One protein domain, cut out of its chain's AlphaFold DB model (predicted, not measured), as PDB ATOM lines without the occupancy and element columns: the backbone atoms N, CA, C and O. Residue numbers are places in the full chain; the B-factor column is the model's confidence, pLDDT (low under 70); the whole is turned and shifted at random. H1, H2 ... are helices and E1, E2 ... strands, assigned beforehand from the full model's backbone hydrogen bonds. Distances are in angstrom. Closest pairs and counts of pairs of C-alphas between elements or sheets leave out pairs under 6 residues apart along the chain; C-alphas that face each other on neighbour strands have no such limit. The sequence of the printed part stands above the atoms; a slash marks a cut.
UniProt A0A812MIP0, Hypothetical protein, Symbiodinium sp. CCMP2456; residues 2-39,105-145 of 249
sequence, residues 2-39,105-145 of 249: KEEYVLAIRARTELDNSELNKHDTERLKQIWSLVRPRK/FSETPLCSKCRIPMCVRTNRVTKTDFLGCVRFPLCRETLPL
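Overview. This is residues 2 to 39 and 105 to 145 of the 249 residues of the protein "Hypothetical protein" of Symbiodinium sp. CCMP2456 (UniProt A0A812MIP0). Two small lobes stand end to end: a cluster of helices H1, H2 and H3, and a sheet of E1, E2 and E3, with loops between. The 79 printed residues include three named helices, then three named strands; the class is mixed, with under half in named elements. The antiparallel sheet E1, E2, E3 is a meander, each strand neighbouring the one before. The whole is compact, radius of gyration of the C-alphas 12.8 A, spanning 39 by 28 by 20 A.

Along the chain. H1, residues 2 to 10, begins at C-alpha 2 (21.505, 24.894, 33.258) and measures 12.5 A. H2 is residues 17 to 21; H3, residues 25 to 35, measures 15.0 A. E1 is residues 119 to 122, E2 129 to 132, and E3 142 to 144, ending at C-alpha 144 (-7.670, 25.752, 47.964).

Arrangement. H1 touches H3 at a shallow tilt of 29 degrees, the same way; closest C-alphas, Lys 2 and Thr 25, 5.8 A. H1 touches H2; closest C-alphas, Val 6 and Leu 20, 5.9 A. In H1 and H2 every O i to N i+4 pair is within hydrogen-bond range, in H3 6 of 7. Hairpin E1 and E2 has N 121 and O 130 within hydrogen-bond range, 2.8 A; hairpin E2 and E3, N 131 and O 143, 2.8 A.

Size, cuts and confidence. Residues 40 to 104 are not printed; C-alphas 39 and 105 are 13.6 A apart. Residues 105 to 106 have pLDDT under 70.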
ATOM      1  N   LYS A   2      22.768  24.118  33.140       93.50
ATOM      2  CA  LYS A   2      21.505  24.894  33.258       93.50
ATOM      3  C   LYS A   2      20.514  24.533  32.144       93.50
ATOM      4  O   LYS A   2      19.371  24.208  32.434       93.50
ATOM      5  N   GLU A   3      20.990  24.530  30.904       94.38
ATOM      6  CA  GLU A   3      20.198  24.206  29.710       94.38
ATOM      7  C   GLU A   3      19.607  22.792  29.752       94.38
ATOM      8  O   GLU A   3      18.452  22.606  29.390       94.38
ATOM      9  N   GLU A   4      20.344  21.811  30.285       94.50
ATOM     10  CA  GLU A   4      19.836  20.447  30.496       94.50
ATOM     11  C   GLU A   4      18.589  20.441  31.392       94.50
ATOM     12  O   GLU A   4      17.609  19.779  31.064       94.50
ATOM     13  N   TYR A   5      18.582  21.214  32.488       94.25
ATOM     14  CA  TYR A   5      17.388  21.338  33.331       94.25
ATOM     15  C   TYR A   5      16.242  22.034  32.602       94.25
ATOM     16  O   TYR A   5      15.094  21.633  32.761       94.25
ATOM     17  N   VAL A   6      16.535  23.065  31.807       95.19
ATOM     18  CA  VAL A   6      15.516  23.783  31.028       95.19
ATOM     19  C   VAL A   6      14.841  22.838  30.036       95.19
ATOM     20  O   VAL A   6      13.617  22.737  30.033       95.19
ATOM     21  N   LEU A   7      15.627  22.084  29.263       94.56
ATOM     22  CA  LEU A   7      15.115  21.101  28.307       94.56
ATOM     23  C   LEU A   7      14.335  19.981  29.005       94.56
ATOM     24  O   LEU A   7      13.236  19.642  28.572       94.56
ATOM     25  N   ALA A   8      14.859  19.448  30.113       92.88
ATOM     26  CA  ALA A   8      14.207  18.379  30.864       92.88
ATOM     27  C   ALA A   8      12.869  18.818  31.488       92.88
ATOM     28  O   ALA A   8      11.899  18.063  31.470       92.88
ATOM     29  N   ILE A   9      12.792  20.046  32.015       93.25
ATOM     30  CA  ILE A   9      11.550  20.609  32.564       93.25
ATOM     31  C   ILE A   9      10.555  20.899  31.436       93.25
ATOM     32  O   ILE A   9       9.381  20.550  31.562       93.25
ATOM     33  N   ARG A  10      11.003  21.483  30.318       94.19
ATOM     34  CA  ARG A  10      10.149  21.769  29.155       94.19
ATOM     35  C   ARG A  10       9.547  20.510  28.541       94.19
ATOM     36  O   ARG A  10       8.396  20.532  28.138       94.19
ATOM     37  N   ALA A  11      10.281  19.400  28.507       91.25
ATOM     38  CA  ALA A  11       9.761  18.144  27.969       91.25
ATOM     39  C   ALA A  11       8.515  17.622  28.714       91.25
ATOM     40  O   ALA A  11       7.789  16.794  28.171       91.25
ATOM     41  N   ARG A  12       8.260  18.084  29.949       88.25
ATOM     42  CA  ARG A  12       7.132  17.624  30.780       88.25
ATOM     43  C   ARG A  12       6.157  18.725  31.187       88.25
ATOM     44  O   ARG A  12       5.122  18.429  31.773       88.25
ATOM     45  N   THR A  13       6.495  19.984  30.938       90.25
ATOM     46  CA  THR A  13       5.697  21.141  31.361       90.25
ATOM     47  C   THR A  13       5.403  22.029  30.166       90.25
ATOM     48  O   THR A  13       6.181  22.091  29.222       90.25
ATOM     49  N   GLU A  14       4.307  22.780  30.216       87.62
ATOM     50  CA  GLU A  14       3.917  23.709  29.142       87.62
ATOM     51  C   GLU A  14       4.668  25.050  29.226       87.62
ATOM     52  O   GLU A  14       4.159  26.096  28.832       87.62
ATOM     53  N   LEU A  15       5.881  25.048  29.787       90.12
ATOM     54  CA  LEU A  15       6.671  26.260  29.969       90.12
ATOM     55  C   LEU A  15       7.577  26.539  28.787       90.12
ATOM     56  O   LEU A  15       8.276  25.659  28.283       90.12
ATOM     57  N   ASP A  16       7.619  27.814  28.410       92.56
ATOM     58  CA  ASP A  16       8.535  28.277  27.387       92.56
ATOM     59  C   ASP A  16       9.978  28.365  27.910       92.56
ATOM     60  O   ASP A  16      10.242  28.681  29.080       92.56
ATOM     61  N   ASN A  17      10.933  28.149  27.005       92.38
ATOM     62  CA  ASN A  17      12.365  28.270  27.283       92.38
ATOM     63  C   ASN A  17      12.717  29.654  27.839       92.38
ATOM     64  O   ASN A  17      13.551  29.772  28.739       92.38
ATOM     65  N   SER A  18      12.068  30.706  27.333       91.69
ATOM     66  CA  SER A  18      12.317  32.085  27.753       91.69
ATOM     67  C   SER A  18      11.957  32.311  29.221       91.69
ATOM     68  O   SER A  18      12.632  33.076  29.909       91.69
ATOM     69  N   GLU A  19      10.916  31.644  29.732       90.69
ATOM     70  CA  GLU A  19      10.551  31.713  31.150       90.69
ATOM     71  C   GLU A  19      11.508  30.904  32.022       90.69
ATOM     72  O   GLU A  19      11.956  31.385  33.062       90.69
ATOM     73  N   LEU A  20      11.860  29.693  31.586       91.06
ATOM     74  CA  LEU A  20      12.762  28.816  32.332       91.06
ATOM     75  C   LEU A  20      14.178  29.393  32.438       91.06
ATOM     76  O   LEU A  20      14.820  29.276  33.482       91.06
ATOM     77  N   ASN A  21      14.641  30.096  31.405       93.00
ATOM     78  CA  ASN A  21      15.947  30.747  31.407       93.00
ATOM     79  C   ASN A  21      16.060  31.897  32.419       93.00
ATOM     80  O   ASN A  21      17.173  32.180  32.870       93.00
ATOM     81  N   LYS A  22      14.940  32.502  32.843       92.62
ATOM     82  CA  LYS A  22      14.919  33.533  33.899       92.62
ATOM     83  C   LYS A  22      15.222  32.967  35.288       92.62
ATOM     84  O   LYS A  22      15.479  33.734  36.207       92.62
ATOM     85  N   HIS A  23      15.178  31.646  35.463       91.50
ATOM     86  CA  HIS A  23      15.454  31.012  36.745       91.50
ATOM     87  C   HIS A  23      16.934  30.710  36.968       91.50
ATOM     88  O   HIS A  23      17.673  30.332  36.054       91.50
ATOM     89  N   ASP A  24      17.337  30.797  38.232       94.19
ATOM     90  CA  ASP A  24      18.641  30.332  38.687       94.19
ATOM     91  C   ASP A  24      18.724  28.805  38.666       94.19
ATOM     92  O   ASP A  24      17.721  28.086  38.703       94.19
ATOM     93  N   THR A  25      19.950  28.287  38.637       94.88
ATOM     94  CA  THR A  25      20.184  26.838  38.542       94.88
ATOM     95  C   THR A  25      19.624  26.065  39.736       94.88
ATOM     96  O   THR A  25      19.108  24.965  39.560       94.88
ATOM     97  N   GLU A  26      19.667  26.632  40.940       93.69
ATOM     98  CA  GLU A  26      19.091  26.025  42.146       93.69
ATOM     99  C   GLU A  26      17.571  25.944  42.069       93.69
ATOM    100  O   GLU A  26      16.967  24.924  42.402       93.69
ATOM    101  N   ARG A  27      16.951  26.998  41.534       92.19
ATOM    102  CA  ARG A  27      15.509  27.041  41.331       92.19
ATOM    103  C   ARG A  27      15.062  26.003  40.309       92.19
ATOM    104  O   ARG A  27      14.078  25.305  40.541       92.19
ATOM    105  N   LEU A  28      15.816  25.853  39.220       94.12
ATOM    106  CA  LEU A  28      15.587  24.808  38.223       94.12
ATOM    107  C   LEU A  28      15.782  23.405  38.812       94.12
ATOM    108  O   LEU A  28      14.964  22.532  38.549       94.12
ATOM    109  N   LYS A  29      16.784  23.186  39.674       93.94
ATOM    110  CA  LYS A  29      16.950  21.909  40.394       93.94
ATOM    111  C   LYS A  29      15.752  21.587  41.282       93.94
ATOM    112  O   LYS A  29      15.305  20.443  41.298       93.94
ATOM    113  N   GLN A  30      15.217  22.577  41.995       91.81
ATOM    114  CA  GLN A  30      14.033  22.394  42.830       91.81
ATOM    115  C   GLN A  30      12.811  22.024  41.983       91.81
ATOM    116  O   GLN A  30      12.124  21.058  42.300       91.81
ATOM    117  N   ILE A  31      12.567  22.733  40.877       91.56
ATOM    118  CA  ILE A  31      11.475  22.394  39.952       91.56
ATOM    119  C   ILE A  31      11.682  20.983  39.394       91.56
ATOM    120  O   ILE A  31      10.767  20.163  39.425       91.56
ATOM    121  N   TRP A  32      12.901  20.663  38.960       92.50
ATOM    122  CA  TRP A  32      13.229  19.344  38.438       92.50
ATOM    123  C   TRP A  32      13.028  18.237  39.471       92.50
ATOM    124  O   TRP A  32      12.489  17.200  39.121       92.50
ATOM    125  N   SER A  33      13.367  18.438  40.748       90.69
ATOM    126  CA  SER A  33      13.135  17.416  41.783       90.69
ATOM    127  C   SER A  33      11.663  17.027  41.960       90.69
ATOM    128  O   SER A  33      11.387  15.922  42.421       90.69
ATOM    129  N   LEU A  34      10.737  17.907  41.570       88.88
ATOM    130  CA  LEU A  34       9.296  17.670  41.648       88.88
ATOM    131  C   LEU A  34       8.720  17.101  40.346       88.88
ATOM    132  O   LEU A  34       7.750  16.356  40.379       88.88
ATOM    133  N   VAL A  35       9.309  17.461  39.204       89.00
ATOM    134  CA  VAL A  35       8.838  17.087  37.855       89.00
ATOM    135  C   VAL A  35       9.522  15.813  37.331       89.00
ATOM    136  O   VAL A  35       9.008  15.134  36.435       89.00
ATOM    137  N   ARG A  36      10.697  15.474  37.870       90.00
ATOM    138  CA  ARG A  36      11.485  14.309  37.463       90.00
ATOM    139  C   ARG A  36      10.699  13.024  37.739       90.00
ATOM    140  O   ARG A  36      10.248  12.850  38.869       90.00
ATOM    141  N   PRO A  37      10.615  12.091  36.773       84.31
ATOM    142  CA  PRO A  37       9.976  10.802  37.007       84.31
ATOM    143  C   PRO A  37      10.709  10.047  38.117       84.31
ATOM    144  O   PRO A  37      11.951  10.026  38.157       84.31
ATOM    145  N   ARG A  38       9.955   9.424  39.025       83.50
ATOM    146  CA  ARG A  38      10.554   8.481  39.967       83.50
ATOM    147  C   ARG A  38      10.892   7.215  39.202       83.50
ATOM    148  O   ARG A  38      10.189   6.803  38.287       83.50
ATOM    149  N   LYS A  39      12.015   6.605  39.578       83.19
ATOM    150  CA  LYS A  39      12.270   5.235  39.148       83.19
ATOM    151  C   LYS A  39      11.162   4.366  39.749       83.19
ATOM    152  O   LYS A  39      10.846   4.595  40.923       83.19
ATOM    153  N   PHE A 105       3.440  13.558  39.637       66.50
ATOM    154  CA  PHE A 105       2.228  14.339  39.411       66.50
ATOM    155  C   PHE A 105       0.993  13.691  40.045       66.50
ATOM    156  O   PHE A 105       0.018  14.381  40.312       66.50
ATOM    157  N   SER A 106       1.045  12.388  40.331       66.44
ATOM    158  CA  SER A 106      -0.034  11.688  41.015       66.44
ATOM    159  C   SER A 106      -0.268  12.192  42.441       66.44
ATOM    160  O   SER A 106      -1.396  12.138  42.905       66.44
ATOM    161  N   GLU A 107       0.726  12.705  43.169       78.94
ATOM    162  CA  GLU A 107       0.529  13.058  44.585       78.94
ATOM    163  C   GLU A 107      -0.125  14.435  44.779       78.94
ATOM    164  O   GLU A 107      -0.876  14.637  45.734       78.94
ATOM    165  N   THR A 108       0.124  15.384  43.874       85.88
ATOM    166  CA  THR A 108      -0.281  16.791  44.037       85.88
ATOM    167  C   THR A 108      -0.908  17.343  42.762       85.88
ATOM    168  O   THR A 108      -0.436  17.032  41.669       85.88
ATOM    169  N   PRO A 109      -1.950  18.189  42.863       89.31
ATOM    170  CA  PRO A 109      -2.598  18.728  41.678       89.31
ATOM    171  C   PRO A 109      -1.651  19.643  40.898       89.31
ATOM    172  O   PRO A 109      -0.793  20.339  41.460       89.31
ATOM    173  N   LEU A 110      -1.828  19.634  39.581       91.25
ATOM    174  CA  LEU A 110      -1.032  20.423  38.653       91.25
ATOM    175  C   LEU A 110      -1.557  21.856  38.561       91.25
ATOM    176  O   LEU A 110      -2.756  22.114  38.586       91.25
ATOM    177  N   CYS A 111      -0.630  22.793  38.409       92.25
ATOM    178  CA  CYS A 111      -0.933  24.194  38.142       92.25
ATOM    179  C   CYS A 111      -1.541  24.371  36.737       92.25
ATOM    180  O   CYS A 111      -0.959  23.880  35.768       92.25
ATOM    181  N   SER A 112      -2.636  25.126  36.603       89.75
ATOM    182  CA  SER A 112      -3.366  25.313  35.336       89.75
ATOM    183  C   SER A 112      -2.549  25.978  34.224       89.75
ATOM    184  O   SER A 112      -2.700  25.612  33.067       89.75
ATOM    185  N   LYS A 113      -1.649  26.914  34.550       90.62
ATOM    186  CA  LYS A 113      -0.786  27.584  33.553       90.62
ATOM    187  C   LYS A 113       0.504  26.849  33.241       90.62
ATOM    188  O   LYS A 113       1.129  27.093  32.221       90.62
ATOM    189  N   CYS A 114       1.003  26.089  34.207       90.06
ATOM    190  CA  CYS A 114       2.407  25.680  34.216       90.06
ATOM    191  C   CYS A 114       2.579  24.176  34.118       90.06
ATOM    192  O   CYS A 114       3.683  23.713  33.852       90.06
ATOM    193  N   ARG A 115       1.525  23.433  34.469       89.94
ATOM    194  CA  ARG A 115       1.529  21.988  34.698       89.94
ATOM    195  C   ARG A 115       2.662  21.490  35.597       89.94
ATOM    196  O   ARG A 115       3.127  20.367  35.478       89.94
ATOM    197  N   ILE A 116       3.103  22.340  36.523       91.06
ATOM    198  CA  ILE A 116       4.027  21.964  37.597       91.06
ATOM    199  C   ILE A 116       3.186  21.564  38.817       91.06
ATOM    200  O   ILE A 116       2.212  22.272  39.108       91.06
ATOM    201  N   PRO A 117       3.556  20.494  39.544       91.81
ATOM    202  CA  PRO A 117       2.905  20.105  40.790       91.81
ATOM    203  C   PRO A 117       2.934  21.254  41.802       91.81
ATOM    204  O   PRO A 117       3.951  21.936  41.978       91.81
ATOM    205  N   MET A 118       1.797  21.509  42.439       93.12
ATOM    206  CA  MET A 118       1.670  22.569  43.436       93.12
ATOM    207  C   MET A 118       2.182  22.103  44.802       93.12
ATOM    208  O   MET A 118       2.136  20.923  45.131       93.12
ATOM    209  N   CYS A 119       2.662  23.041  45.619       92.31
ATOM    210  CA  CYS A 119       3.105  22.762  46.983       92.31
ATOM    211  C   CYS A 119       2.181  23.418  48.008       92.31
ATOM    212  O   CYS A 119       1.626  24.490  47.759       92.31
ATOM    213  N   VAL A 120       2.033  22.791  49.176       93.50
ATOM    214  CA  VAL A 120       1.294  23.389  50.293       93.50
ATOM    215  C   VAL A 120       2.085  24.581  50.831       93.50
ATOM    216  O   VAL A 120       3.287  24.494  51.087       93.50
ATOM    217  N   ARG A 121       1.409  25.717  50.968       93.69
ATOM    218  CA  ARG A 121       1.928  26.959  51.532       93.69
ATOM    219  C   ARG A 121       0.938  27.483  52.557       93.69
ATOM    220  O   ARG A 121      -0.265  27.288  52.422       93.69
ATOM    221  N   THR A 122       1.453  28.198  53.544       95.62
ATOM    222  CA  THR A 122       0.642  28.795  54.602       95.62
ATOM    223  C   THR A 122       0.494  30.292  54.351       95.62
ATOM    224  O   THR A 122       1.457  30.996  54.024       95.62
ATOM    225  N   ASN A 123      -0.730  30.810  54.453       94.44
ATOM    226  CA  ASN A 123      -0.952  32.248  54.371       94.44
ATOM    227  C   ASN A 123      -0.520  32.901  55.689       94.44
ATOM    228  O   ASN A 123      -1.003  32.537  56.757       94.44
ATOM    229  N   ARG A 124       0.358  33.907  55.625       94.00
ATOM    230  CA  ARG A 124       0.860  34.601  56.820       94.00
ATOM    231  C   ARG A 124      -0.244  35.296  57.629       94.00
ATOM    232  O   ARG A 124      -0.128  35.367  58.847       94.00
ATOM    233  N   VAL A 125      -1.272  35.829  56.967       94.50
ATOM    234  CA  VAL A 125      -2.332  36.632  57.603       94.50
ATOM    235  C   VAL A 125      -3.450  35.737  58.125       94.50
ATOM    236  O   VAL A 125      -3.789  35.799  59.301       94.50
ATOM    237  N   THR A 126      -4.001  34.878  57.264       92.50
ATOM    238  CA  THR A 126      -5.151  34.027  57.610       92.50
ATOM    239  C   THR A 126      -4.750  32.714  58.278       92.50
ATOM    240  O   THR A 126      -5.617  32.028  58.806       92.50
ATOM    241  N   LYS A 127      -3.455  32.350  58.261       94.06
ATOM    242  CA  LYS A 127      -2.912  31.063  58.748       94.06
ATOM    243  C   LYS A 127      -3.566  29.832  58.118       94.06
ATOM    244  O   LYS A 127      -3.501  28.743  58.676       94.06
ATOM    245  N   THR A 128      -4.198  30.006  56.964       93.75
ATOM    246  CA  THR A 128      -4.824  28.918  56.221       93.75
ATOM    247  C   THR A 128      -3.832  28.321  55.236       93.75
ATOM    248  O   THR A 128      -3.082  29.050  54.573       93.75
ATOM    249  N   ASP A 129      -3.864  27.000  55.124       95.06
ATOM    250  CA  ASP A 129      -3.047  26.254  54.177       95.06
ATOM    251  C   ASP A 129      -3.726  26.231  52.809       95.06
ATOM    252  O   ASP A 129      -4.939  26.049  52.684       95.06
ATOM    253  N   PHE A 130      -2.934  26.433  51.765       94.88
ATOM    254  CA  PHE A 130      -3.395  26.408  50.385       94.88
ATOM    255  C   PHE A 130      -2.318  25.823  49.479       94.88
ATOM    256  O   PHE A 130      -1.133  25.794  49.811       94.88
ATOM    257  N   LEU A 131      -2.723  25.364  48.304       94.25
ATOM    258  CA  LEU A 131      -1.805  24.881  47.287       94.25
ATOM    259  C   LEU A 131      -1.349  26.074  46.452       94.25
ATOM    260  O   LEU A 131      -2.157  26.769  45.841       94.25
ATOM    261  N   GLY A 132      -0.048  26.338  46.433       94.38
ATOM    262  CA  GLY A 132       0.556  27.406  45.646       94.38
ATOM    263  C   GLY A 132       1.502  26.858  44.590       94.38
ATOM    264  O   GLY A 132       2.175  25.846  44.799       94.38
ATOM    265  N   CYS A 133       1.604  27.547  43.453       93.75
ATOM    266  CA  CYS A 133       2.589  27.171  42.450       93.75
ATOM    267  C   CYS A 133       4.013  27.251  43.031       93.75
ATOM    268  O   CYS A 133       4.402  28.208  43.716       93.75
ATOM    269  N   VAL A 134       4.838  26.253  42.710       91.94
ATOM    270  CA  VAL A 134       6.247  26.245  43.110       91.94
ATOM    271  C   VAL A 134       6.964  27.456  42.525       91.94
ATOM    272  O   VAL A 134       7.779  28.026  43.236       91.94
ATOM    273  N   ARG A 135       6.605  27.919  41.315       91.62
ATOM    274  CA  ARG A 135       7.265  29.005  40.556       91.62
ATOM    275  C   ARG A 135       6.955  30.437  41.030       91.62
ATOM    276  O   ARG A 135       7.327  31.398  40.360       91.62
ATOM    277  N   PHE A 136       6.308  30.624  42.177       90.31
ATOM    278  CA  PHE A 136       6.162  31.956  42.781       90.31
ATOM    279  C   PHE A 136       7.538  32.665  42.893       90.31
ATOM    280  O   PHE A 136       8.503  31.999  43.291       90.31
ATOM    281  N   PRO A 137       7.692  33.959  42.530       90.06
ATOM    282  CA  PRO A 137       6.654  34.960  42.235       90.06
ATOM    283  C   PRO A 137       6.186  35.054  40.771       90.06
ATOM    284  O   PRO A 137       5.269  35.828  40.496       90.06
ATOM    285  N   LEU A 138       6.785  34.302  39.839       90.12
ATOM    286  CA  LEU A 138       6.447  34.393  38.409       90.12
ATOM    287  C   LEU A 138       5.070  33.800  38.097       90.12
ATOM    288  O   LEU A 138       4.329  34.350  37.291       90.12
ATOM    289  N   CYS A 139       4.709  32.706  38.771       91.62
ATOM    290  CA  CYS A 139       3.355  32.166  38.736       91.62
ATOM    291  C   CYS A 139       2.666  32.381  40.086       91.62
ATOM    292  O   CYS A 139       3.198  31.995  41.130       91.62
ATOM    293  N   ARG A 140       1.485  33.005  40.050       93.38
ATOM    294  CA  ARG A 140       0.669  33.364  41.225       93.38
ATOM    295  C   ARG A 140      -0.599  32.521  41.356       93.38
ATOM    296  O   ARG A 140      -1.481  32.878  42.124       93.38
ATOM    297  N   GLU A 141      -0.702  31.438  40.593       94.25
ATOM    298  CA  GLU A 141      -1.850  30.542  40.698       94.25
ATOM    299  C   GLU A 141      -1.839  29.799  42.027       94.25
ATOM    300  O   GLU A 141      -0.801  29.307  42.494       94.25
ATOM    301  N   THR A 142      -3.022  29.743  42.623       94.00
ATOM    302  CA  THR A 142      -3.290  29.095  43.895       94.00
ATOM    303  C   THR A 142      -4.564  28.277  43.776       94.00
ATOM    304  O   THR A 142      -5.480  28.630  43.036       94.00
ATOM    305  N   LEU A 143      -4.613  27.181  44.518       93.44
ATOM    306  CA  LEU A 143      -5.791  26.348  44.678       93.44
ATOM    307  C   LEU A 143      -6.069  26.181  46.176       93.44
ATOM    308  O   LEU A 143      -5.125  26.113  46.974       93.44
ATOM    309  N   PRO A 144      -7.341  26.117  46.594       92.81
ATOM    310  CA  PRO A 144      -7.670  25.752  47.964       92.81
ATOM    311  C   PRO A 144      -7.248  24.300  48.231       92.81
ATOM    312  O   PRO A 144      -7.110  23.506  47.301       92.81
ATOM    313  N   LEU A 145      -7.029  23.937  49.498       91.06
ATOM    314  CA  LEU A 145      -6.695  22.555  49.868       91.06
ATOM    315  C   LEU A 145      -7.921  21.628  49.802       91.06
ATOM    316  O   LEU A 145      -7.803  20.447  49.463       91.06
TER     317      LEU A 145